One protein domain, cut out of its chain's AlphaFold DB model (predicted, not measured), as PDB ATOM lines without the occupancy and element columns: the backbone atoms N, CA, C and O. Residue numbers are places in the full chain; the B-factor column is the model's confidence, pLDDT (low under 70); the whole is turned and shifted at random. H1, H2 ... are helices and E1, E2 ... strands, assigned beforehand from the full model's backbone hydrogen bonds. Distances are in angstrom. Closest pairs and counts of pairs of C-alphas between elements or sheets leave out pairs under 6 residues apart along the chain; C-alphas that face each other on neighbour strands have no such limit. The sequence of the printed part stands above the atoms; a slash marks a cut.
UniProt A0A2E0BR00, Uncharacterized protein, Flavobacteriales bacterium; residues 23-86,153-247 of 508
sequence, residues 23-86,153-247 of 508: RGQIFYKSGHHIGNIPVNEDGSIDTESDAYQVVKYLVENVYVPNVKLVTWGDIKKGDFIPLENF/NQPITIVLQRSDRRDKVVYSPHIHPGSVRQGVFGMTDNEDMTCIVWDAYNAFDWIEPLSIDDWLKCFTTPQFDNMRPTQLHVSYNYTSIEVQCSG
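Overview. This is residues 23 to 86 and 153 to 247 of the 508 residues of an uncharacterized protein of Flavobacteriales bacterium (UniProt A0A2E0BR00). Two twisted sheets stand side by side along the longest axis: a sheet of three strands, E1 E6 E7, with the longest helix, H2, over one face, and a sheet of four, E2 E5 E3 E4, whose hairpin of E3 and E4 reaches to the far end. The short helix H5 sits between them, near H2 and beside E2, while the short H3 and H4 graze the larger sheet and H1 lies off both sheets. The printed part has 159 residues with five named helices and seven named strands, in the order H1 E1 H2 E2 H3 E3 E4 H4 E5 H5 E6 E7, a mixed class of helices and strands. The larger sheet runs E2, E5, E3, E4 and is mixed, and the smaller runs E1, E6, E7 and is antiparallel. The whole is compact, with a radius of gyration of the C-alphas of 15.9 A and spans of 49 by 36 by 29 A.

Arrangement. H1, residues 23 to 26, touches no helix and is on neither sheet. E1, residues 32 to 38, is an edge strand and runs antiparallel to E6, residues 231 to 236, with N 37 and O 232 at 2.8 A. E6 forms a hairpin with E7, residues 241 to 246, where N 233 and O 244 are 2.7 A apart. H2, residues 50 to 62, is on this sheet at a height over the sheet of 10.0 A, and makes two layers with it, a helix on one face of a sheet. On the local plane it runs slantwise to the strands, at 37 degrees to E6; it lies over E6 and only just over E1, on which 3 of its C-alphas fall. The closest C-alphas of E1 and H2 are those of Gly 35 and Ala 51, 5.2 A apart. E2, residues 66 to 71, is antiparallel to E5, residues 194 to 199, with N 68 and O 197 at 2.9 A. H3, residues 72 to 77, only grazes this strongly twisted sheet; the closest C-alphas of H3 and E5 are those of Trp 72 and Thr 194, at 6.4 A. E3, residues 156 to 164, is parallel to E5, with N 158 and O 196 at 2.7 A, and forms a hairpin with E4, residues 169 to 176, with N 161 and O 172 at 2.9 A. H4, residues 180 to 188, only grazes the sheet with its residues 181 to 185. H5, residues 212 to 217, grazes it too, and is close to but not clearly touching H2, the C-alphas of Lys 56 and Ile 212 being 7.0 A apart. Between the sheets, the closest C-alphas of E3 and E7 are those of Thr 157 and Glu 242, at 7.7 A. In H2, H3, H4 and H5 every O i to N i+4 pair is within hydrogen-bond range, and H1 is too short for such a pair.

Along the chain. H1 begins with C-alpha 23 at (43.347, -15.799, -5.978). From first to last C-alpha E1 measures 18.6 A, H2 17.1 A, E3 25.0 A, E4 22.2 A and H4 12.4 A. E3 begins with C-alpha 156 at (51.048, -14.358, -24.158). E7 ends with C-alpha 246 at (66.532, -18.482, -22.893).

Size, cuts and confidence. The C-alphas farthest apart are those of Glu 41 and Arg 166, 52.3 A. Residues 87 to 152 are not printed, and C-alphas 86 and 153 are 19.4 A apart across the cut. The links from E1 to H2, E5 to H5 and H5 to E6 are long. The mean pLDDT of the printed part is 82.8, and 18 residues are under 70, among them residues 78 to 85 and 176 to 179.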
ATOM      1  N   ARG A  23      42.069 -16.446  -6.335       72.69
ATOM      2  CA  ARG A  23      43.347 -15.799  -5.978       72.69
ATOM      3  C   ARG A  23      43.443 -15.387  -4.510       72.69
ATOM      4  O   ARG A  23      44.545 -15.330  -3.972       72.69
ATOM      5  N   GLY A  24      42.322 -15.144  -3.835       72.69
ATOM      6  CA  GLY A  24      42.297 -14.868  -2.398       72.69
ATOM      7  C   GLY A  24      42.864 -16.014  -1.551       72.69
ATOM      8  O   GLY A  24      43.363 -15.767  -0.459       72.69
ATOM      9  N   GLN A  25      42.869 -17.248  -2.071       76.38
ATOM     10  CA  GLN A  25      43.359 -18.443  -1.368       76.38
ATOM     11  C   GLN A  25      44.891 -18.492  -1.224       76.38
ATOM     12  O   GLN A  25      45.414 -19.281  -0.438       76.38
ATOM     13  N   ILE A  26      45.625 -17.659  -1.971       74.88
ATOM     14  CA  ILE A  26      47.101 -17.631  -1.982       74.88
ATOM     15  C   ILE A  26      47.679 -16.349  -1.384       74.88
ATOM     16  O   ILE A  26      48.866 -16.075  -1.557       74.88
ATOM     17  N   PHE A  27      46.865 -15.556  -0.682       62.31
ATOM     18  CA  PHE A  27      47.346 -14.379   0.037       62.31
ATOM     19  C   PHE A  27      48.525 -14.807   0.945       62.31
ATOM     20  O   PHE A  27      48.371 -15.721   1.752       62.31
ATOM     21  N   TYR A  28      49.708 -14.201   0.754       62.75
ATOM     22  CA  TYR A  28      51.013 -14.528   1.380       62.75
ATOM     23  C   TYR A  28      51.863 -15.679   0.800       62.75
ATOM     24  O   TYR A  28      52.932 -15.948   1.348       62.75
ATOM     25  N   LYS A  29      51.476 -16.338  -0.298       72.69
ATOM     26  CA  LYS A  29      52.336 -17.347  -0.945       72.69
ATOM     27  C   LYS A  29      53.166 -16.738  -2.083       72.69
ATOM     28  O   LYS A  29      52.614 -16.087  -2.965       72.69
ATOM     29  N   SER A  30      54.478 -16.976  -2.080       76.75
ATOM     30  CA  SER A  30      55.387 -16.637  -3.186       76.75
ATOM     31  C   SER A  30      55.540 -17.812  -4.145       76.75
ATOM     32  O   SER A  30      55.516 -18.963  -3.706       76.75
ATOM     33  N   GLY A  31      55.715 -17.518  -5.434       83.69
ATOM     34  CA  GLY A  31      56.019 -18.527  -6.444       83.69
ATOM     35  C   GLY A  31      57.319 -19.282  -6.182       83.69
ATOM     36  O   GLY A  31      58.170 -18.819  -5.422       83.69
ATOM     37  N   HIS A  32      57.459 -20.427  -6.843       88.19
ATOM     38  CA  HIS A  32      58.610 -21.321  -6.723       88.19
ATOM     39  C   HIS A  32      59.245 -21.533  -8.090       88.19
ATOM     40  O   HIS A  32      58.544 -21.817  -9.063       88.19
ATOM     41  N   HIS A  33      60.565 -21.391  -8.178       89.69
ATOM     42  CA  HIS A  33      61.294 -21.759  -9.386       89.69
ATOM     43  C   HIS A  33      61.394 -23.285  -9.449       89.69
ATOM     44  O   HIS A  33      61.916 -23.895  -8.524       89.69
ATOM     45  N   ILE A  34      60.869 -23.890 -10.515       89.88
ATOM     46  CA  ILE A  34      60.884 -25.349 -10.698       89.88
ATOM     47  C   ILE A  34      62.246 -25.799 -11.237       89.88
ATOM     48  O   ILE A  34      62.766 -26.831 -10.830       89.88
ATOM     49  N   GLY A  35      62.815 -25.033 -12.171       89.88
ATOM     50  CA  GLY A  35      64.068 -25.364 -12.840       89.88
ATOM     51  C   GLY A  35      64.008 -25.097 -14.340       89.88
ATOM     52  O   GLY A  35      63.207 -24.284 -14.810       89.88
ATOM     53  N   ASN A  36      64.862 -25.804 -15.084       92.06
ATOM     54  CA  ASN A  36      65.055 -25.615 -16.519       92.06
ATOM     55  C   ASN A  36      64.763 -26.901 -17.287       92.06
ATOM     56  O   ASN A  36      65.261 -27.963 -16.918       92.06
ATOM     57  N   ILE A  37      64.021 -26.782 -18.385       94.62
ATOM     58  CA  ILE A  37      63.790 -27.859 -19.352       94.62
ATOM     59  C   ILE A  37      64.674 -27.581 -20.577       94.62
ATOM     60  O   ILE A  37      64.456 -26.566 -21.252       94.62
ATOM     61  N   PRO A  38      65.682 -28.423 -20.869       93.19
ATOM     62  CA  PRO A  38      66.474 -28.314 -22.089       93.19
ATOM     63  C   PRO A  38      65.620 -28.411 -23.360       93.19
ATOM     64  O   PRO A  38      64.657 -29.177 -23.427       93.19
ATOM     65  N   VAL A  39      66.002 -27.638 -24.376       91.88
ATOM     66  CA  VAL A  39      65.403 -27.644 -25.715       91.88
ATOM     67  C   VAL A  39      66.476 -28.059 -26.715       91.88
ATOM     68  O   VAL A  39      67.550 -27.457 -26.776       91.88
ATOM     69  N   ASN A  40      66.182 -29.093 -27.496       90.12
ATOM     70  CA  ASN A  40      67.052 -29.611 -28.544       90.12
ATOM     71  C   ASN A  40      67.022 -28.714 -29.792       90.12
ATOM     72  O   ASN A  40      66.117 -27.901 -29.984       90.12
ATOM     73  N   GLU A  41      67.991 -28.898 -30.690       86.00
ATOM     74  CA  GLU A  41      68.111 -28.098 -31.920       86.00
ATOM     75  C   GLU A  41      66.875 -28.179 -32.833       86.00
ATOM     76  O   GLU A  41      66.537 -27.214 -33.523       86.00
ATOM     77  N   ASP A  42      66.165 -29.310 -32.819       88.81
ATOM     78  CA  ASP A  42      64.929 -29.517 -33.578       88.81
ATOM     79  C   ASP A  42      63.683 -28.894 -32.914       88.81
ATOM     80  O   ASP A  42      62.600 -28.891 -33.504       88.81
ATOM     81  N   GLY A  43      63.833 -28.313 -31.718       87.44
ATOM     82  CA  GLY A  43      62.758 -27.740 -30.910       87.44
ATOM     83  C   GLY A  43      62.050 -28.746 -30.000       87.44
ATOM     84  O   GLY A  43      61.103 -28.366 -29.312       87.44
ATOM     85  N   SER A  44      62.472 -30.013 -29.969       91.44
ATOM     86  CA  SER A  44      61.965 -30.965 -28.980       91.44
ATOM     87  C   SER A  44      62.459 -30.611 -27.574       91.44
ATOM     88  O   SER A  44      63.558 -30.089 -27.395       91.44
ATOM     89  N   ILE A  45      61.625 -30.869 -26.571       94.31
ATOM     90  CA  ILE A  45      61.947 -30.647 -25.157       94.31
ATOM     91  C   ILE A  45      62.469 -31.937 -24.529       94.31
ATOM     92  O   ILE A  45      62.030 -33.027 -24.896       94.31
ATOM     93  N   ASP A  46      63.376 -31.815 -23.567       94.12
ATOM     94  CA  ASP A  46      63.850 -32.948 -22.776       94.12
ATOM     95  C   ASP A  46      62.810 -33.348 -21.717       94.12
ATOM     96  O   ASP A  46      62.710 -32.755 -20.634       94.12
ATOM     97  N   THR A  47      62.029 -34.375 -22.051       94.31
ATOM     98  CA  THR A  47      60.985 -34.935 -21.189       94.31
ATOM     99  C   THR A  47      61.535 -35.751 -20.023       94.31
ATOM    100  O   THR A  47      60.778 -36.085 -19.124       94.31
ATOM    101  N   GLU A  48      62.827 -36.074 -19.992       93.44
ATOM    102  CA  GLU A  48      63.442 -36.813 -18.881       93.44
ATOM    103  C   GLU A  48      64.005 -35.875 -17.803       93.44
ATOM    104  O   GLU A  48      64.380 -36.326 -16.723       93.44
ATOM    105  N   SER A  49      64.037 -34.564 -18.064       93.62
ATOM    106  CA  SER A  49      64.511 -33.572 -17.099       93.62
ATOM    107  C   SER A  49      63.644 -33.513 -15.834       93.62
ATOM    108  O   SER A  49      62.411 -33.542 -15.901       93.62
ATOM    109  N   ASP A  50      64.283 -33.332 -14.672       94.38
ATOM    110  CA  ASP A  50      63.597 -33.194 -13.377       94.38
ATOM    111  C   ASP A  50      62.515 -32.103 -13.420       94.38
ATOM    112  O   ASP A  50      61.395 -32.296 -12.945       94.38
ATOM    113  N   ALA A  51      62.822 -30.967 -14.057       93.94
ATOM    114  CA  ALA A  51      61.887 -29.857 -14.204       93.94
ATOM    115  C   ALA A  51      60.636 -30.251 -15.005       93.94
ATOM    116  O   ALA A  51      59.525 -29.883 -14.617       93.94
ATOM    117  N   TYR A  52      60.783 -31.024 -16.088       95.25
ATOM    118  CA  TYR A  52      59.642 -31.533 -16.848       95.25
ATOM    119  C   TYR A  52      58.804 -32.498 -16.004       95.25
ATOM    120  O   TYR A  52      57.580 -32.373 -15.973       95.25
ATOM    121  N   GLN A  53      59.438 -33.415 -15.267       94.81
ATOM    122  CA  GLN A  53      58.723 -34.370 -14.412       94.81
ATOM    123  C   GLN A  53      57.922 -33.664 -13.306       94.81
ATOM    124  O   GLN A  53      56.770 -34.022 -13.046       94.81
ATOM    125  N   VAL A  54      58.474 -32.597 -12.717       93.38
ATOM    126  CA  VAL A  54      57.748 -31.744 -11.763       93.38
ATOM    127  C   VAL A  54      56.584 -31.015 -12.440       93.38
ATOM    128  O   VAL A  54      55.471 -31.037 -11.913       93.38
ATOM    129  N   VAL A  55      56.786 -30.403 -13.614       92.94
ATOM    130  CA  VAL A  55      55.701 -29.750 -14.376       92.94
ATOM    131  C   VAL A  55      54.578 -30.737 -14.679       92.94
ATOM    132  O   VAL A  55      53.412 -30.430 -14.425       92.94
ATOM    133  N   LYS A  56      54.924 -31.936 -15.155       92.56
ATOM    134  CA  LYS A  56      53.977 -33.008 -15.453       92.56
ATOM    135  C   LYS A  56      53.143 -33.374 -14.233       92.56
ATOM    136  O   LYS A  56      51.915 -33.335 -14.295       92.56
ATOM    137  N   TYR A  57      53.799 -33.625 -13.102       91.88
ATOM    138  CA  TYR A  57      53.115 -33.908 -11.845       91.88
ATOM    139  C   TYR A  57      52.146 -32.798 -11.437       91.88
ATOM    140  O   TYR A  57      50.998 -33.082 -11.085       91.88
ATOM    141  N   LEU A  58      52.593 -31.539 -11.483       90.56
ATOM    142  CA  LEU A  58      51.774 -30.393 -11.100       90.56
ATOM    143  C   LEU A  58      50.533 -30.285 -11.990       90.56
ATOM    144  O   LEU A  58      49.429 -30.130 -11.463       90.56
ATOM    145  N   VAL A  59      50.695 -30.386 -13.311       88.94
ATOM    146  CA  VAL A  59      49.582 -30.305 -14.269       88.94
ATOM    147  C   VAL A  59      48.585 -31.446 -14.058       88.94
ATOM    148  O   VAL A  59      47.387 -31.190 -14.000       88.94
ATOM    149  N   GLU A  60      49.055 -32.680 -13.874       87.75
ATOM    150  CA  GLU A  60      48.189 -33.863 -13.757       87.75
ATOM    151  C   GLU A  60      47.488 -33.987 -12.391       87.75
ATOM    152  O   GLU A  60      46.379 -34.518 -12.313       87.75
ATOM    153  N   ASN A  61      48.108 -33.511 -11.301       86.06
ATOM    154  CA  ASN A  61      47.649 -33.813  -9.934       86.06
ATOM    155  C   ASN A  61      47.179 -32.588  -9.140       86.06
ATOM    156  O   ASN A  61      46.327 -32.704  -8.252       86.06
ATOM    157  N   VAL A  62      47.727 -31.406  -9.423       83.06
ATOM    158  CA  VAL A  62      47.497 -30.195  -8.614       83.06
ATOM    159  C   VAL A  62      46.551 -29.236  -9.316       83.06
ATOM    160  O   VAL A  62      45.748 -28.555  -8.679       83.06
ATOM    161  N   TYR A  63      46.621 -29.184 -10.632       78.81
ATOM    162  CA  TYR A  63      46.020 -28.135 -11.425       78.81
ATOM    163  C   TYR A  63      44.673 -28.597 -12.028       78.81
ATOM    164  O   TYR A  63      44.589 -29.611 -12.704       78.81
ATOM    165  N   VAL A  64      43.600 -27.816 -11.798       68.44
ATOM    166  CA  VAL A  64      42.407 -27.765 -12.685       68.44
ATOM    167  C   VAL A  64      42.398 -26.509 -13.576       68.44
ATOM    168  O   VAL A  64      41.539 -25.644 -13.428       68.44
ATOM    169  N   PRO A  65      43.378 -26.329 -14.462       67.06
ATOM    170  CA  PRO A  65      43.279 -25.455 -15.606       67.06
ATOM    171  C   PRO A  65      43.458 -26.268 -16.885       67.06
ATOM    172  O   PRO A  65      44.437 -26.988 -17.076       67.06
ATOM    173  N   ASN A  66      42.523 -26.084 -17.801       81.69
ATOM    174  CA  ASN A  66      42.693 -26.533 -19.165       81.69
ATOM    175  C   ASN A  66      43.557 -25.491 -19.878       81.69
ATOM    176  O   ASN A  66      43.090 -24.385 -20.149       81.69
ATOM    177  N   VAL A  67      44.834 -25.804 -20.111       90.94
ATOM    178  CA  VAL A  67      45.724 -24.921 -20.874       90.94
ATOM    179  C   VAL A  67      45.312 -24.984 -22.339       90.94
ATOM    180  O   VAL A  67      45.357 -26.051 -22.942       90.94
ATOM    181  N   LYS A  68      44.890 -23.860 -22.912       92.06
ATOM    182  CA  LYS A  68      44.380 -23.782 -24.287       92.06
ATOM    183  C   LYS A  68      45.222 -22.826 -25.117       92.06
ATOM    184  O   LYS A  68      45.600 -21.759 -24.633       92.06
ATOM    185  N   LEU A  69      45.486 -23.198 -26.367       93.06
ATOM    186  CA  LEU A  69      45.979 -22.270 -27.381       93.06
ATOM    187  C   LEU A  69      44.764 -21.603 -28.022       93.06
ATOM    188  O   LEU A  69      43.951 -22.279 -28.644       93.06
ATOM    189  N   VAL A  70      44.636 -20.294 -27.856       90.44
ATOM    190  CA  VAL A  70      43.546 -19.502 -28.441       90.44
ATOM    191  C   VAL A  70      44.132 -18.402 -29.309       90.44
ATOM    192  O   VAL A  70      45.287 -18.010 -29.116       90.44
ATOM    193  N   THR A  71      43.344 -17.853 -30.225       89.38
ATOM    194  CA  THR A  71      43.727 -16.624 -30.923       89.38
ATOM    195  C   THR A  71      43.101 -15.384 -30.283       89.38
ATOM    196  O   THR A  71      42.171 -15.459 -29.472       89.38
ATOM    197  N   TRP A  72      43.596 -14.203 -30.645       84.25
ATOM    198  CA  TRP A  72      42.972 -12.937 -30.273       84.25
ATOM    199  C   TRP A  72      41.540 -12.834 -30.821       84.25
ATOM    200  O   TRP A  72      40.653 -12.319 -30.141       84.25
ATOM    201  N   GLY A  73      41.279 -13.404 -32.001       86.00
ATOM    202  CA  GLY A  73      39.931 -13.555 -32.547       86.00
ATOM    203  C   GLY A  73      39.023 -14.405 -31.654       86.00
ATOM    204  O   GLY A  73      37.874 -14.038 -31.423       86.00
ATOM    205  N   ASP A  74      39.527 -15.500 -31.077       87.62
ATOM    206  CA  ASP A  74      38.754 -16.313 -30.127       87.62
ATOM    207  C   ASP A  74      38.451 -15.560 -28.827       87.62
ATOM    208  O   ASP A  74      37.342 -15.646 -28.301       87.62
ATOM    209  N   ILE A  75      39.406 -14.761 -28.346       82.56
ATOM    210  CA  ILE A  75      39.218 -13.848 -27.210       82.56
ATOM    211  C   ILE A  75      38.103 -12.829 -27.496       82.56
ATOM    212  O   ILE A  75      37.287 -12.566 -26.613       82.56
ATOM    213  N   LYS A  76      38.032 -12.289 -28.721       78.69
ATOM    214  CA  LYS A  76      36.997 -11.329 -29.153       78.69
ATOM    215  C   LYS A  76      35.601 -11.945 -29.266       78.69
ATOM    216  O   LYS A  76      34.625 -11.228 -29.064       78.69
ATOM    217  N   LYS A  77      35.495 -13.243 -29.575       78.88
ATOM    218  CA  LYS A  77      34.208 -13.970 -29.605       78.88
ATOM    219  C   LYS A  77      33.606 -14.145 -28.210       78.88
ATOM    220  O   LYS A  77      32.397 -14.304 -28.089       78.88
ATOM    221  N   GLY A  78      34.437 -14.156 -27.169       68.25
ATOM    222  CA  GLY A  78      33.971 -14.283 -25.794       68.25
ATOM    223  C   GLY A  78      33.360 -12.979 -25.277       68.25
ATOM    224  O   GLY A  78      34.050 -11.967 -25.177       68.25
ATOM    225  N   ASP A  79      32.113 -13.023 -24.805       62.97
ATOM    226  CA  ASP A  79      31.394 -11.890 -24.177       62.97
ATOM    227  C   ASP A  79      31.980 -11.431 -22.819       62.97
ATOM    228  O   ASP A  79      31.387 -10.648 -22.066       62.97
ATOM    229  N   PHE A  80      33.159 -11.935 -22.469       65.62
ATOM    230  CA  PHE A  80      33.686 -11.931 -21.115       65.62
ATOM    231  C   PHE A  80      34.780 -10.882 -20.890       65.62
ATOM    232  O   PHE A  80      35.008 -10.491 -19.745       65.62
ATOM    233  N   ILE A  81      35.430 -10.390 -21.953       66.31
ATOM    234  CA  ILE A  81      36.691  -9.645 -21.851       66.31
ATOM    235  C   ILE A  81      36.490  -8.158 -22.195       66.31
ATOM    236  O   ILE A  81      36.159  -7.825 -23.334       66.31
ATOM    237  N   PRO A  82      36.733  -7.224 -21.253       68.00
ATOM    238  CA  PRO A  82      36.720  -5.798 -21.554       68.00
ATOM    239  C   PRO A  82      38.000  -5.408 -22.314       68.00
ATOM    240  O   PRO A  82      38.957  -4.888 -21.734       68.00
ATOM    241  N   LEU A  83      38.032  -5.683 -23.624       68.44
ATOM    242  CA  LEU A  83      39.160  -5.366 -24.515       68.44
ATOM    243  C   LEU A  83      39.498  -3.869 -24.539       68.44
ATOM    244  O   LEU A  83      40.607  -3.486 -24.881       68.44
ATOM    245  N   GLU A  84      38.576  -3.007 -24.109       64.19
ATOM    246  CA  GLU A  84      38.787  -1.569 -23.958       64.19
ATOM    247  C   GLU A  84      39.861  -1.199 -22.926       64.19
ATOM    248  O   GLU A  84      40.318  -0.057 -22.932       64.19
ATOM    249  N   ASN A  85      40.254  -2.147 -22.067       69.62
ATOM    250  CA  ASN A  85      41.329  -1.993 -21.086       69.62
ATOM    251  C   ASN A  85      42.705  -2.411 -21.634       69.62
ATOM    252  O   ASN A  85      43.702  -2.322 -20.921       69.62
ATOM    253  N   PHE A  86      42.773  -2.886 -22.880       76.00
ATOM    254  CA  PHE A  86      43.997  -3.344 -23.533       76.00
ATOM    255  C   PHE A  86      44.604  -2.235 -24.400       76.00
ATOM    256  O   PHE A  86      44.813  -2.406 -25.594       76.00
ATOM    257  N   ASN A 153      57.422 -13.492 -30.717       75.81
ATOM    258  CA  ASN A 153      58.514 -14.343 -30.242       75.81
ATOM    259  C   ASN A 153      57.998 -15.500 -29.362       75.81
ATOM    260  O   ASN A 153      58.505 -16.607 -29.435       75.81
ATOM    261  N   GLN A 154      56.975 -15.256 -28.540       77.00
ATOM    262  CA  GLN A 154      56.307 -16.284 -27.736       77.00
ATOM    263  C   GLN A 154      54.852 -15.866 -27.476       77.00
ATOM    264  O   GLN A 154      54.581 -14.655 -27.423       77.00
ATOM    265  N   PRO A 155      53.922 -16.814 -27.274       79.06
ATOM    266  CA  PRO A 155      52.540 -16.483 -26.953       79.06
ATOM    267  C   PRO A 155      52.435 -15.754 -25.609       79.06
ATOM    268  O   PRO A 155      53.275 -15.900 -24.715       79.06
ATOM    269  N   ILE A 156      51.380 -14.955 -25.454       80.38
ATOM    270  CA  ILE A 156      51.048 -14.358 -24.158       80.38
ATOM    271  C   ILE A 156      50.351 -15.398 -23.289       80.38
ATOM    272  O   ILE A 156      49.368 -16.000 -23.715       80.38
ATOM    273  N   THR A 157      50.812 -15.544 -22.048       83.69
ATOM    274  CA  THR A 157      50.136 -16.358 -21.039       83.69
ATOM    275  C   THR A 157      49.062 -15.537 -20.324       83.69
ATOM    276  O   THR A 157      49.333 -14.484 -19.740       83.69
ATOM    277  N   ILE A 158      47.835 -16.040 -20.364       83.31
ATOM    278  CA  ILE A 158      46.634 -15.477 -19.756       83.31
ATOM    279  C   ILE A 158      46.168 -16.424 -18.657       83.31
ATOM    280  O   ILE A 158      46.011 -17.619 -18.881       83.31
ATOM    281  N   VAL A 159      45.870 -15.880 -17.485       83.12
ATOM    282  CA  VAL A 159      45.108 -16.561 -16.437       83.12
ATOM    283  C   VAL A 159      43.752 -15.889 -16.339       83.12
ATOM    284  O   VAL A 159      43.681 -14.688 -16.077       83.12
ATOM    285  N   LEU A 160      42.668 -16.630 -16.548       80.94
ATOM    286  CA  LEU A 160      41.333 -16.061 -16.385       80.94
ATOM    287  C   LEU A 160      41.017 -15.861 -14.902       80.94
ATOM    288  O   LEU A 160      41.311 -16.706 -14.061       80.94
ATOM    289  N   GLN A 161      40.388 -14.737 -14.587       77.62
ATOM    290  CA  GLN A 161      39.765 -14.487 -13.293       77.62
ATOM    291  C   GLN A 161      38.267 -14.344 -13.494       77.62
ATOM    292  O   GLN A 161      37.839 -13.709 -14.453       77.62
ATOM    293  N   ARG A 162      37.476 -14.898 -12.582       78.62
ATOM    294  CA  ARG A 162      36.023 -14.759 -12.576       78.62
ATOM    295  C   ARG A 162      35.597 -13.594 -11.686       78.62
ATOM    296  O   ARG A 162      36.167 -13.378 -10.624       78.62
ATOM    297  N   SER A 163      34.579 -12.862 -12.119       76.25
ATOM    298  CA  SER A 163      33.879 -11.851 -11.331       76.25
ATOM    299  C   SER A 163      32.379 -12.034 -11.524       76.25
ATOM    300  O   SER A 163      31.886 -11.979 -12.653       76.25
ATOM    301  N   ASP A 164      31.652 -12.242 -10.429       75.06
ATOM    302  CA  ASP A 164      30.202 -12.400 -10.461       75.06
ATOM    303  C   ASP A 164      29.550 -11.014 -10.307       75.06
ATOM    304  O   ASP A 164      29.558 -10.399  -9.240       75.06
ATOM    305  N   ARG A 165      29.005 -10.462 -11.398       72.38
ATOM    306  CA  ARG A 165      28.214  -9.219 -11.366       72.38
ATOM    307  C   ARG A 165      26.730  -9.553 -11.214       72.38
ATOM    308  O   ARG A 165      26.305 -10.670 -11.487       72.38
ATOM    309  N   ARG A 166      25.928  -8.568 -10.784       72.00
ATOM    310  CA  ARG A 166      24.491  -8.742 -10.463       72.00
ATOM    311  C   ARG A 166      23.673  -9.419 -11.573       72.00
ATOM    312  O   ARG A 166      22.662 -10.035 -11.263       72.00
ATOM    313  N   ASP A 167      24.081  -9.265 -12.826       76.00
ATOM    314  CA  ASP A 167      23.372  -9.695 -14.030       76.00
ATOM    315  C   ASP A 167      24.167 -10.670 -14.917       76.00
ATOM    316  O   ASP A 167      23.588 -11.260 -15.826       76.00
ATOM    317  N   LYS A 168      25.473 -10.861 -14.673       74.62
ATOM    318  CA  LYS A 168      26.323 -11.753 -15.474       74.62
ATOM    319  C   LYS A 168      27.623 -12.150 -14.779       74.62
ATOM    320  O   LYS A 168      28.169 -11.398 -13.974       74.62
ATOM    321  N   VAL A 169      28.169 -13.294 -15.181       75.50
ATOM    322  CA  VAL A 169      29.553 -13.680 -14.881       75.50
ATOM    323  C   VAL A 169      30.479 -13.024 -15.907       75.50
ATOM    324  O   VAL A 169      30.201 -13.049 -17.105       75.50
ATOM    325  N   VAL A 170      31.567 -12.416 -15.444       75.88
ATOM    326  CA  VAL A 170      32.584 -11.773 -16.288       75.88
ATOM    327  C   VAL A 170      33.923 -12.460 -16.049       75.88
ATOM    328  O   VAL A 170      34.339 -12.596 -14.899       75.88
ATOM    329  N   TYR A 171      34.617 -12.854 -17.119       78.56
ATOM    330  CA  TYR A 171      35.973 -13.399 -17.030       78.56
ATOM    331  C   TYR A 171      36.997 -12.355 -17.464       78.56
ATOM    332  O   TYR A 171      37.105 -12.022 -18.640       78.56
ATOM    333  N   SER A 172      37.782 -11.842 -16.521       75.06
ATOM    334  CA  SER A 172      38.859 -10.908 -16.831       75.06
ATOM    335  C   SER A 172      40.183 -11.654 -17.025       75.06
ATOM    336  O   SER A 172      40.646 -12.318 -16.095       75.06
ATOM    337  N   PRO A 173      40.836 -11.527 -18.187       76.62
ATOM    338  CA  PRO A 173      42.167 -12.070 -18.410       76.62
ATOM    339  C   PRO A 173      43.193 -11.295 -17.586       76.62
ATOM    340  O   PRO A 173      43.298 -10.071 -17.657       76.62
ATOM    341  N   HIS A 174      43.985 -12.028 -16.821       76.62
ATOM    342  CA  HIS A 174      45.167 -11.519 -16.159       76.62
ATOM    343  C   HIS A 174      46.400 -12.052 -16.881       76.62
ATOM    344  O   HIS A 174      46.680 -13.248 -16.852       76.62
ATOM    345  N   ILE A 175      47.127 -11.158 -17.538       71.56
ATOM    346  CA  ILE A 175      48.309 -11.510 -18.320       71.56
ATOM    347  C   ILE A 175      49.546 -11.437 -17.432       71.56
ATOM    348  O   ILE A 175      49.764 -10.417 -16.777       71.56
ATOM    349  N   HIS A 176      50.356 -12.498 -17.421       61.78
ATOM    350  CA  HIS A 176      51.652 -12.500 -16.745       61.78
ATOM    351  C   HIS A 176      52.788 -12.947 -17.685       61.78
ATOM    352  O   HIS A 176      52.604 -13.908 -18.434       61.78
ATOM    353  N   PRO A 177      53.961 -12.277 -17.659       53.09
ATOM    354  CA  PRO A 177      54.252 -11.027 -16.946       53.09
ATOM    355  C   PRO A 177      53.379  -9.864 -17.435       53.09
ATOM    356  O   PRO A 177      53.268  -9.613 -18.640       53.09
ATOM    357  N   GLY A 178      52.743  -9.180 -16.471       53.72
ATOM    358  CA  GLY A 178      51.828  -8.059 -16.687       53.72
ATOM    359  C   GLY A 178      52.595  -6.933 -17.350       53.72
ATOM    360  O   GLY A 178      53.407  -6.260 -16.722       53.72
ATOM    361  N   SER A 179      52.439  -6.815 -18.662       65.56
ATOM    362  CA  SER A 179      53.375  -6.069 -19.487       65.56
ATOM    363  C   SER A 179      52.661  -5.225 -20.521       65.56
ATOM    364  O   SER A 179      51.527  -5.475 -20.913       65.56
ATOM    365  N   VAL A 180      53.422  -4.270 -21.039       79.75
ATOM    366  CA  VAL A 180      53.151  -3.497 -22.252       79.75
ATOM    367  C   VAL A 180      52.708  -4.365 -23.437       79.75
ATOM    368  O   VAL A 180      51.987  -3.871 -24.296       79.75
ATOM    369  N   ARG A 181      53.075  -5.660 -23.477       81.06
ATOM    370  CA  ARG A 181      52.650  -6.593 -24.536       81.06
ATOM    371  C   ARG A 181      51.132  -6.673 -24.646       81.06
ATOM    372  O   ARG A 181      50.621  -6.686 -25.754       81.06
ATOM    373  N   GLN A 182      50.428  -6.671 -23.513       78.88
ATOM    374  CA  GLN A 182      48.968  -6.690 -23.487       78.88
ATOM    375  C   GLN A 182      48.378  -5.491 -24.239       78.88
ATOM    376  O   GLN A 182      47.494  -5.660 -25.076       78.88
ATOM    377  N   GLY A 183      48.876  -4.291 -23.937       85.56
ATOM    378  CA  GLY A 183      48.435  -3.076 -24.608       85.56
ATOM    379  C   GLY A 183      48.800  -3.094 -26.091       85.56
ATOM    380  O   GLY A 183      47.947  -2.814 -26.919       85.56
ATOM    381  N   VAL A 184      50.009  -3.543 -26.454       88.25
ATOM    382  CA  VAL A 184      50.395  -3.692 -27.869       88.25
ATOM    383  C   VAL A 184      49.486  -4.672 -28.615       88.25
ATOM    384  O   VAL A 184      49.103  -4.392 -29.745       88.25
ATOM    385  N   PHE A 185      49.081  -5.787 -28.005       82.31
ATOM    386  CA  PHE A 185      48.148  -6.734 -28.629       82.31
ATOM    387  C   PHE A 185      46.810  -6.070 -28.898       82.31
ATOM    388  O   PHE A 185      46.340  -6.052 -30.038       82.31
ATOM    389  N   GLY A 186      46.257  -5.442 -27.859       83.31
ATOM    390  CA  GLY A 186      45.027  -4.686 -27.982       83.31
ATOM    391  C   GLY A 186      45.129  -3.591 -29.033       83.31
ATOM    392  O   GLY A 186      44.147  -3.403 -29.735       83.31
ATOM    393  N   MET A 187      46.298  -2.960 -29.225       87.38
ATOM    394  CA  MET A 187      46.596  -1.976 -30.277       87.38
ATOM    395  C   MET A 187      46.712  -2.576 -31.687       87.38
ATOM    396  O   MET A 187      46.144  -2.024 -32.628       87.38
ATOM    397  N   THR A 188      47.388  -3.708 -31.869       80.62
ATOM    398  CA  THR A 188      47.468  -4.359 -33.189       80.62
ATOM    399  C   THR A 188      46.118  -4.886 -33.663       80.62
ATOM    400  O   THR A 188      45.847  -4.826 -34.858       80.62
ATOM    401  N   ASP A 189      45.281  -5.362 -32.730       78.38
ATOM    402  CA  ASP A 189      43.985  -6.011 -32.983       78.38
ATOM    403  C   ASP A 189      44.032  -7.070 -34.101       78.38
ATOM    404  O   ASP A 189      43.102  -7.212 -34.892       78.38
ATOM    405  N   ASN A 190      45.145  -7.802 -34.186       82.88
ATOM    406  CA  ASN A 190      45.322  -8.888 -35.141       82.88
ATOM    407  C   ASN A 190      44.687 -10.165 -34.581       82.88
ATOM    408  O   ASN A 190      45.151 -10.692 -33.571       82.88
ATOM    409  N   GLU A 191      43.648 -10.662 -35.251       86.12
ATOM    410  CA  GLU A 191      42.862 -11.814 -34.804       86.12
ATOM    411  C   GLU A 191      43.642 -13.128 -34.778       86.12
ATOM    412  O   GLU A 191      43.294 -13.999 -33.986       86.12
ATOM    413  N   ASP A 192      44.725 -13.249 -35.549       87.19
ATOM    414  CA  ASP A 192      45.537 -14.468 -35.646       87.19
ATOM    415  C   ASP A 192      46.591 -14.580 -34.531       87.19
ATOM    416  O   ASP A 192      47.273 -15.599 -34.404       87.19
ATOM    417  N   MET A 193      46.756 -13.543 -33.702       85.31
ATOM    418  CA  MET A 193      47.743 -13.564 -32.623       85.31
ATOM    419  C   MET A 193      47.408 -14.617 -31.570       85.31
ATOM    420  O   MET A 193      46.326 -14.609 -30.990       85.31
ATOM    421  N   THR A 194      48.366 -15.493 -31.275       87.69
ATOM    422  CA  THR A 194      48.176 -16.621 -30.357       87.69
ATOM    423  C   THR A 194      48.411 -16.256 -28.893       87.69
ATOM    424  O   THR A 194      49.403 -15.608 -28.541       87.69
ATOM    425  N   CYS A 195      47.556 -16.790 -28.025       87.81
ATOM    426  CA  CYS A 195      47.633 -16.699 -26.575       87.81
ATOM    427  C   CYS A 195      47.536 -18.097 -25.951       87.81
ATOM    428  O   CYS A 195      46.771 -18.944 -26.405       87.81
ATOM    429  N   ILE A 196      48.274 -18.317 -24.865       90.44
ATOM    430  CA  ILE A 196      48.097 -19.469 -23.982       90.44
ATOM    431  C   ILE A 196      47.167 -19.053 -22.851       90.44
ATOM    432  O   ILE A 196      47.482 -18.127 -22.108       90.44
ATOM    433  N   VAL A 197      46.039 -19.737 -22.690       89.00
ATOM    434  CA  VAL A 197      45.065 -19.450 -21.634       89.00
ATOM    435  C   VAL A 197      45.036 -20.586 -20.626       89.00
ATOM    436  O   VAL A 197      44.765 -21.729 -20.974       89.00
ATOM    437  N   TRP A 198      45.252 -20.255 -19.357       88.81
ATOM    438  CA  TRP A 198      44.922 -21.095 -18.212       88.81
ATOM    439  C   TRP A 198      43.420 -20.966 -17.936       88.81
ATOM    440  O   TRP A 198      42.980 -20.084 -17.192       88.81
ATOM    441  N   ASP A 199      42.629 -21.815 -18.597       85.88
ATOM    442  CA  ASP A 199      41.167 -21.753 -18.603       85.88
ATOM    443  C   ASP A 199      40.556 -22.645 -17.512       85.88
ATOM    444  O   ASP A 199      39.982 -23.705 -17.770       85.88
ATOM    445  N   ALA A 200      40.698 -22.218 -16.256       84.69
ATOM    446  CA  ALA A 200      40.153 -22.941 -15.102       84.69
ATOM    447  C   ALA A 200      38.613 -22.955 -15.041       84.69
ATOM    448  O   ALA A 200      38.029 -23.750 -14.306       84.69
ATOM    449  N   TYR A 201      37.953 -22.080 -15.803       83.81
ATOM    450  CA  TYR A 201      36.497 -21.939 -15.820       83.81
ATOM    451  C   TYR A 201      35.840 -22.593 -17.039       83.81
ATOM    452  O   TYR A 201      34.616 -22.570 -17.139       83.81
ATOM    453  N   ASN A 202      36.638 -23.163 -17.946       85.12
ATOM    454  CA  ASN A 202      36.192 -23.648 -19.247       85.12
ATOM    455  C   ASN A 202      35.435 -22.577 -20.064       85.12
ATOM    456  O   ASN A 202      34.434 -22.874 -20.708       85.12
ATOM    457  N   ALA A 203      35.898 -21.324 -20.018       83.50
ATOM    458  CA  ALA A 203      35.322 -20.193 -20.744       83.50
ATOM    459  C   ALA A 203      35.466 -20.315 -22.273       83.50
ATOM    460  O   ALA A 203      34.748 -19.643 -23.007       83.50
ATOM    461  N   PHE A 204      36.385 -21.164 -22.740       87.06
ATOM    462  CA  PHE A 204      36.595 -21.493 -24.149       87.06
ATOM    463  C   PHE A 204      36.178 -22.944 -24.428       87.06
ATOM    464  O   PHE A 204      37.002 -23.749 -24.858       87.06
ATOM    465  N   ASP A 205      34.949 -23.338 -24.092       88.19
ATOM    466  CA  ASP A 205      34.485 -24.738 -24.159       88.19
ATOM    467  C   ASP A 205      34.487 -25.350 -25.574       88.19
ATOM    468  O   ASP A 205      34.472 -26.570 -25.714       88.19
ATOM    469  N   TRP A 206      34.590 -24.515 -26.611       90.12
ATOM    470  CA  TRP A 206      34.767 -24.912 -28.009       90.12
ATOM    471  C   TRP A 206      36.228 -25.182 -28.415       90.12
ATOM    472  O   TRP A 206      36.482 -25.510 -29.575       90.12
ATOM    473  N   ILE A 207      37.194 -25.014 -27.503       91.50
ATOM    474  CA  ILE A 207      38.626 -25.242 -27.740       91.50
ATOM    475  C   ILE A 207      39.126 -26.337 -26.799       91.50
ATOM    476  O   ILE A 207      39.023 -26.220 -25.575       91.50
ATOM    477  N   GLU A 208      39.718 -27.378 -27.382       92.56
ATOM    478  CA  GLU A 208      40.303 -28.486 -26.631       92.56
ATOM    479  C   GLU A 208      41.590 -28.067 -25.890       92.56
ATOM    480  O   GLU A 208      42.369 -27.256 -26.406       92.56
ATOM    481  N   PRO A 209      41.849 -28.607 -24.685       92.81
ATOM    482  CA  PRO A 209      43.099 -28.370 -23.971       92.81
ATOM    483  C   PRO A 209      44.306 -28.962 -24.714       92.81
ATOM    484  O   PRO A 209      44.219 -30.019 -25.339       92.81
ATOM    485  N   LEU A 210      45.460 -28.309 -24.596       93.19
ATOM    486  CA  LEU A 210      46.735 -28.824 -25.083       93.19
ATOM    487  C   LEU A 210      47.230 -29.978 -24.206       93.19
ATOM    488  O   LEU A 210      47.055 -29.975 -22.984       93.19
ATOM    489  N   SER A 211      47.951 -30.914 -24.825       92.31
ATOM    490  CA  SER A 211      48.855 -31.786 -24.076       92.31
ATOM    491  C   SER A 211      49.988 -30.958 -23.448       92.31
ATOM    492  O   SER A 211      50.291 -29.851 -23.902       92.31
ATOM    493  N   ILE A 212      50.644 -31.490 -22.412       91.62
ATOM    494  CA  ILE A 212      51.778 -30.815 -21.751       91.62
ATOM    495  C   ILE A 212      52.892 -30.525 -22.765       91.62
ATOM    496  O   ILE A 212      53.437 -29.423 -22.796       91.62
ATOM    497  N   ASP A 213      53.165 -31.488 -23.644       90.81
ATOM    498  CA  ASP A 213      54.193 -31.378 -24.675       90.81
ATOM    499  C   ASP A 213      53.847 -30.306 -25.709       90.81
ATOM    500  O   ASP A 213      54.702 -29.495 -26.062       90.81
ATOM    501  N   ASP A 214      52.601 -30.261 -26.186       91.88
ATOM    502  CA  ASP A 214      52.176 -29.268 -27.179       91.88
ATOM    503  C   ASP A 214      52.137 -27.856 -26.587       91.88
ATOM    504  O   ASP A 214      52.527 -26.889 -27.249       91.88
ATOM    505  N   TRP A 215      51.752 -27.734 -25.314       92.50
ATOM    506  CA  TRP A 215      51.838 -26.479 -24.576       92.50
ATOM    507  C   TRP A 215      53.281 -25.981 -24.455       92.50
ATOM    508  O   TRP A 215      53.559 -24.832 -24.802       92.50
ATOM    509  N   LEU A 216      54.216 -26.822 -24.009       92.31
ATOM    510  CA  LEU A 216      55.618 -26.425 -23.863       92.31
ATOM    511  C   LEU A 216      56.276 -26.139 -25.223       92.31
ATOM    512  O   LEU A 216      57.041 -25.181 -25.345       92.31
ATOM    513  N   LYS A 217      55.913 -26.882 -26.278       90.50
ATOM    514  CA  LYS A 217      56.390 -26.629 -27.650       90.50
ATOM    515  C   LYS A 217      56.031 -25.237 -28.163       90.50
ATOM    516  O   LYS A 217      56.819 -24.683 -28.929       90.50
ATOM    517  N   CYS A 218      54.936 -24.626 -27.704       90.50
ATOM    518  CA  CYS A 218      54.587 -23.245 -28.065       90.50
ATOM    519  C   CYS A 218      55.664 -22.213 -27.678       90.50
ATOM    520  O   CYS A 218      55.670 -21.110 -28.215       90.50
ATOM    521  N   PHE A 219      56.582 -22.560 -26.773       89.12
ATOM    522  CA  PHE A 219      57.699 -21.710 -26.354       89.12
ATOM    523  C   PHE A 219      59.017 -22.036 -27.073       89.12
ATOM    524  O   PHE A 219      59.976 -21.286 -26.951       89.12
ATOM    525  N   THR A 220      59.076 -23.125 -27.844       88.69
ATOM    526  CA  THR A 220      60.288 -23.610 -28.543       88.69
ATOM    527  C   THR A 220      60.403 -23.134 -29.993       88.69
ATOM    528  O   THR A 220      61.364 -23.463 -30.702       88.69
ATOM    529  N   THR A 221      59.413 -22.373 -30.469       83.75
ATOM    530  CA  THR A 221      59.422 -21.797 -31.814       83.75
ATOM    531  C   THR A 221      60.625 -20.868 -31.987       83.75
ATOM    532  O   THR A 221      61.076 -20.280 -31.003       83.75
ATOM    533  N   PRO A 222      61.167 -20.715 -33.210       81.44
ATOM    534  CA  PRO A 222      62.204 -19.723 -33.458       81.44
ATOM    535  C   PRO A 222      61.723 -18.329 -33.039       81.44
ATOM    536  O   PRO A 222      60.618 -17.916 -33.379       81.44
ATOM    537  N   GLN A 223      62.556 -17.623 -32.288       76.00
ATOM    538  CA  GLN A 223      62.341 -16.280 -31.755       76.00
ATOM    539  C   GLN A 223      63.504 -15.391 -32.201       76.00
ATOM    540  O   GLN A 223      64.522 -15.917 -32.632       76.00
ATOM    541  N   PHE A 224      63.378 -14.065 -32.105       69.50
ATOM    542  CA  PHE A 224      64.472 -13.087 -32.237       69.50
ATOM    543  C   PHE A 224      65.557 -13.449 -33.271       69.50
ATOM    544  O   PHE A 224      66.551 -14.096 -32.949       69.50
ATOM    545  N   ASP A 225      65.396 -12.990 -34.513       71.81
ATOM    546  CA  ASP A 225      66.332 -13.301 -35.608       71.81
ATOM    547  C   ASP A 225      66.367 -14.814 -35.954       71.81
ATOM    548  O   ASP A 225      67.381 -15.354 -36.394       71.81
ATOM    549  N   ASN A 226      65.211 -15.486 -35.806       76.62
ATOM    550  CA  ASN A 226      64.952 -16.891 -36.161       76.62
ATOM    551  C   ASN A 226      65.792 -17.920 -35.372       76.62
ATOM    552  O   ASN A 226      66.074 -19.018 -35.855       76.62
ATOM    553  N   MET A 227      66.181 -17.575 -34.147       78.06
ATOM    554  CA  MET A 227      66.923 -18.435 -33.231       78.06
ATOM    555  C   MET A 227      65.983 -19.203 -32.301       78.06
ATOM    556  O   MET A 227      65.063 -18.641 -31.716       78.06
ATOM    557  N   ARG A 228      66.224 -20.499 -32.101       83.88
ATOM    558  CA  ARG A 228      65.468 -21.273 -31.106       83.88
ATOM    559  C   ARG A 228      66.021 -21.040 -29.696       83.88
ATOM    560  O   ARG A 228      67.228 -20.828 -29.540       83.88
ATOM    561  N   PRO A 229      65.171 -21.063 -28.658       85.25
ATOM    562  CA  PRO A 229      65.661 -21.143 -27.292       85.25
ATOM    563  C   PRO A 229      66.328 -22.501 -27.058       85.25
ATOM    564  O   PRO A 229      65.950 -23.494 -27.674       85.25
ATOM    565  N   THR A 230      67.302 -22.539 -26.155       88.00
ATOM    566  CA  THR A 230      67.967 -23.780 -25.730       88.00
ATOM    567  C   THR A 230      67.435 -24.284 -24.393       88.00
ATOM    568  O   THR A 230      67.715 -25.418 -24.011       88.00
ATOM    569  N   GLN A 231      66.687 -23.450 -23.657       90.06
ATOM    570  CA  GLN A 231      66.108 -23.791 -22.358       90.06
ATOM    571  C   GLN A 231      64.776 -23.071 -22.116       90.06
ATOM    572  O   GLN A 231      64.601 -21.904 -22.487       90.06
ATOM    573  N   LEU A 232      63.867 -23.764 -21.429       91.44
ATOM    574  CA  LEU A 232      62.652 -23.209 -20.840       91.44
ATOM    575  C   LEU A 232      62.816 -23.132 -19.318       91.44
ATOM    576  O   LEU A 232      62.972 -24.155 -18.658       91.44
ATOM    577  N   HIS A 233      62.756 -21.927 -18.763       89.62
ATOM    578  CA  HIS A 233      62.731 -21.654 -17.327       89.62
ATOM    579  C   HIS A 233      61.292 -21.736 -16.850       89.62
ATOM    580  O   HIS A 233      60.442 -20.979 -17.331       89.62
ATOM    581  N   VAL A 234      61.020 -22.626 -15.903       91.44
ATOM    582  CA  VAL A 234      59.663 -22.861 -15.406       91.44
ATOM    583  C   VAL A 234      59.522 -22.428 -13.955       91.44
ATOM    584  O   VAL A 234      60.361 -22.730 -13.104       91.44
ATOM    585  N   SER A 235      58.428 -21.725 -13.671       89.81
ATOM    586  CA  SER A 235      58.095 -21.234 -12.335       89.81
ATOM    587  C   SER A 235      56.635 -21.513 -12.006       89.81
ATOM    588  O   SER A 235      55.737 -21.268 -12.806       89.81
ATOM    589  N   TYR A 236      56.382 -22.007 -10.804       88.56
ATOM    590  CA  TYR A 236      55.054 -22.288 -10.277       88.56
ATOM    591  C   TYR A 236      54.521 -21.080  -9.498       88.56
ATOM    592  O   TYR A 236      55.117 -20.679  -8.501       88.56
ATOM    593  N   ASN A 237      53.369 -20.535  -9.901       82.38
ATOM    594  CA  ASN A 237      52.758 -19.355  -9.271       82.38
ATOM    595  C   ASN A 237      51.350 -19.610  -8.711       82.38
ATOM    596  O   ASN A 237      50.535 -18.686  -8.645       82.38
ATOM    597  N   TYR A 238      51.053 -20.857  -8.310       82.81
ATOM    598  CA  TYR A 238      49.777 -21.367  -7.754       82.81
ATOM    599  C   TYR A 238      48.534 -21.227  -8.648       82.81
ATOM    600  O   TYR A 238      47.633 -22.053  -8.586       82.81
ATOM    601  N   THR A 239      48.475 -20.201  -9.490       79.62
ATOM    602  CA  THR A 239      47.401 -19.914 -10.448       79.62
ATOM    603  C   THR A 239      47.733 -20.408 -11.850       79.62
ATOM    604  O   THR A 239      46.831 -20.685 -12.630       79.62
ATOM    605  N   SER A 240      49.023 -20.516 -12.159       86.50
ATOM    606  CA  SER A 240      49.561 -21.004 -13.425       86.50
ATOM    607  C   SER A 240      51.008 -21.449 -13.238       86.50
ATOM    608  O   SER A 240      51.629 -21.143 -12.210       86.50
ATOM    609  N   ILE A 241      51.527 -22.145 -14.244       88.69
ATOM    610  CA  ILE A 241      52.958 -22.329 -14.450       88.69
ATOM    611  C   ILE A 241      53.408 -21.316 -15.505       88.69
ATOM    612  O   ILE A 241      52.822 -21.209 -16.585       88.69
ATOM    613  N   GLU A 242      54.448 -20.565 -15.180       87.12
ATOM    614  CA  GLU A 242      55.066 -19.592 -16.067       87.12
ATOM    615  C   GLU A 242      56.272 -20.188 -16.763       87.12
ATOM    616  O   GLU A 242      57.094 -20.844 -16.131       87.12
ATOM    617  N   VAL A 243      56.376 -19.901 -18.057       88.19
ATOM    618  CA  VAL A 243      57.478 -20.332 -18.909       88.19
ATOM    619  C   VAL A 243      58.185 -19.090 -19.434       88.19
ATOM    620  O   VAL A 243      57.558 -18.198 -20.013       88.19
ATOM    621  N   GLN A 244      59.494 -19.021 -19.223       84.31
ATOM    622  CA  GLN A 244      60.371 -18.036 -19.846       84.31
ATOM    623  C   GLN A 244      61.417 -18.767 -20.681       84.31
ATOM    624  O   GLN A 244      61.900 -19.823 -20.291       84.31
ATOM    625  N   CYS A 245      61.777 -18.218 -21.834       81.44
ATOM    626  CA  CYS A 245      62.711 -18.867 -22.749       81.44
ATOM    627  C   CYS A 245      64.094 -18.225 -22.621       81.44
ATOM    628  O   CYS A 245      64.173 -17.003 -22.505       81.44
ATOM    629  N   SER A 246      65.172 -19.008 -22.711       77.19
ATOM    630  CA  SER A 246      66.532 -18.482 -22.893       77.19
ATOM    631  C   SER A 246      67.338 -19.266 -23.924       77.19
ATOM    632  O   SER A 246      67.014 -20.408 -24.242       77.19
ATOM    633  N   GLY A 247      68.426 -18.670 -24.419       67.69
ATOM    634  CA  GLY A 247      69.400 -19.362 -25.259       67.69
ATOM    635  C   GLY A 247      70.688 -18.575 -25.483       67.69
ATOM    636  O   GLY A 247      70.767 -17.387 -25.160       67.69
TER     637      GLY A 247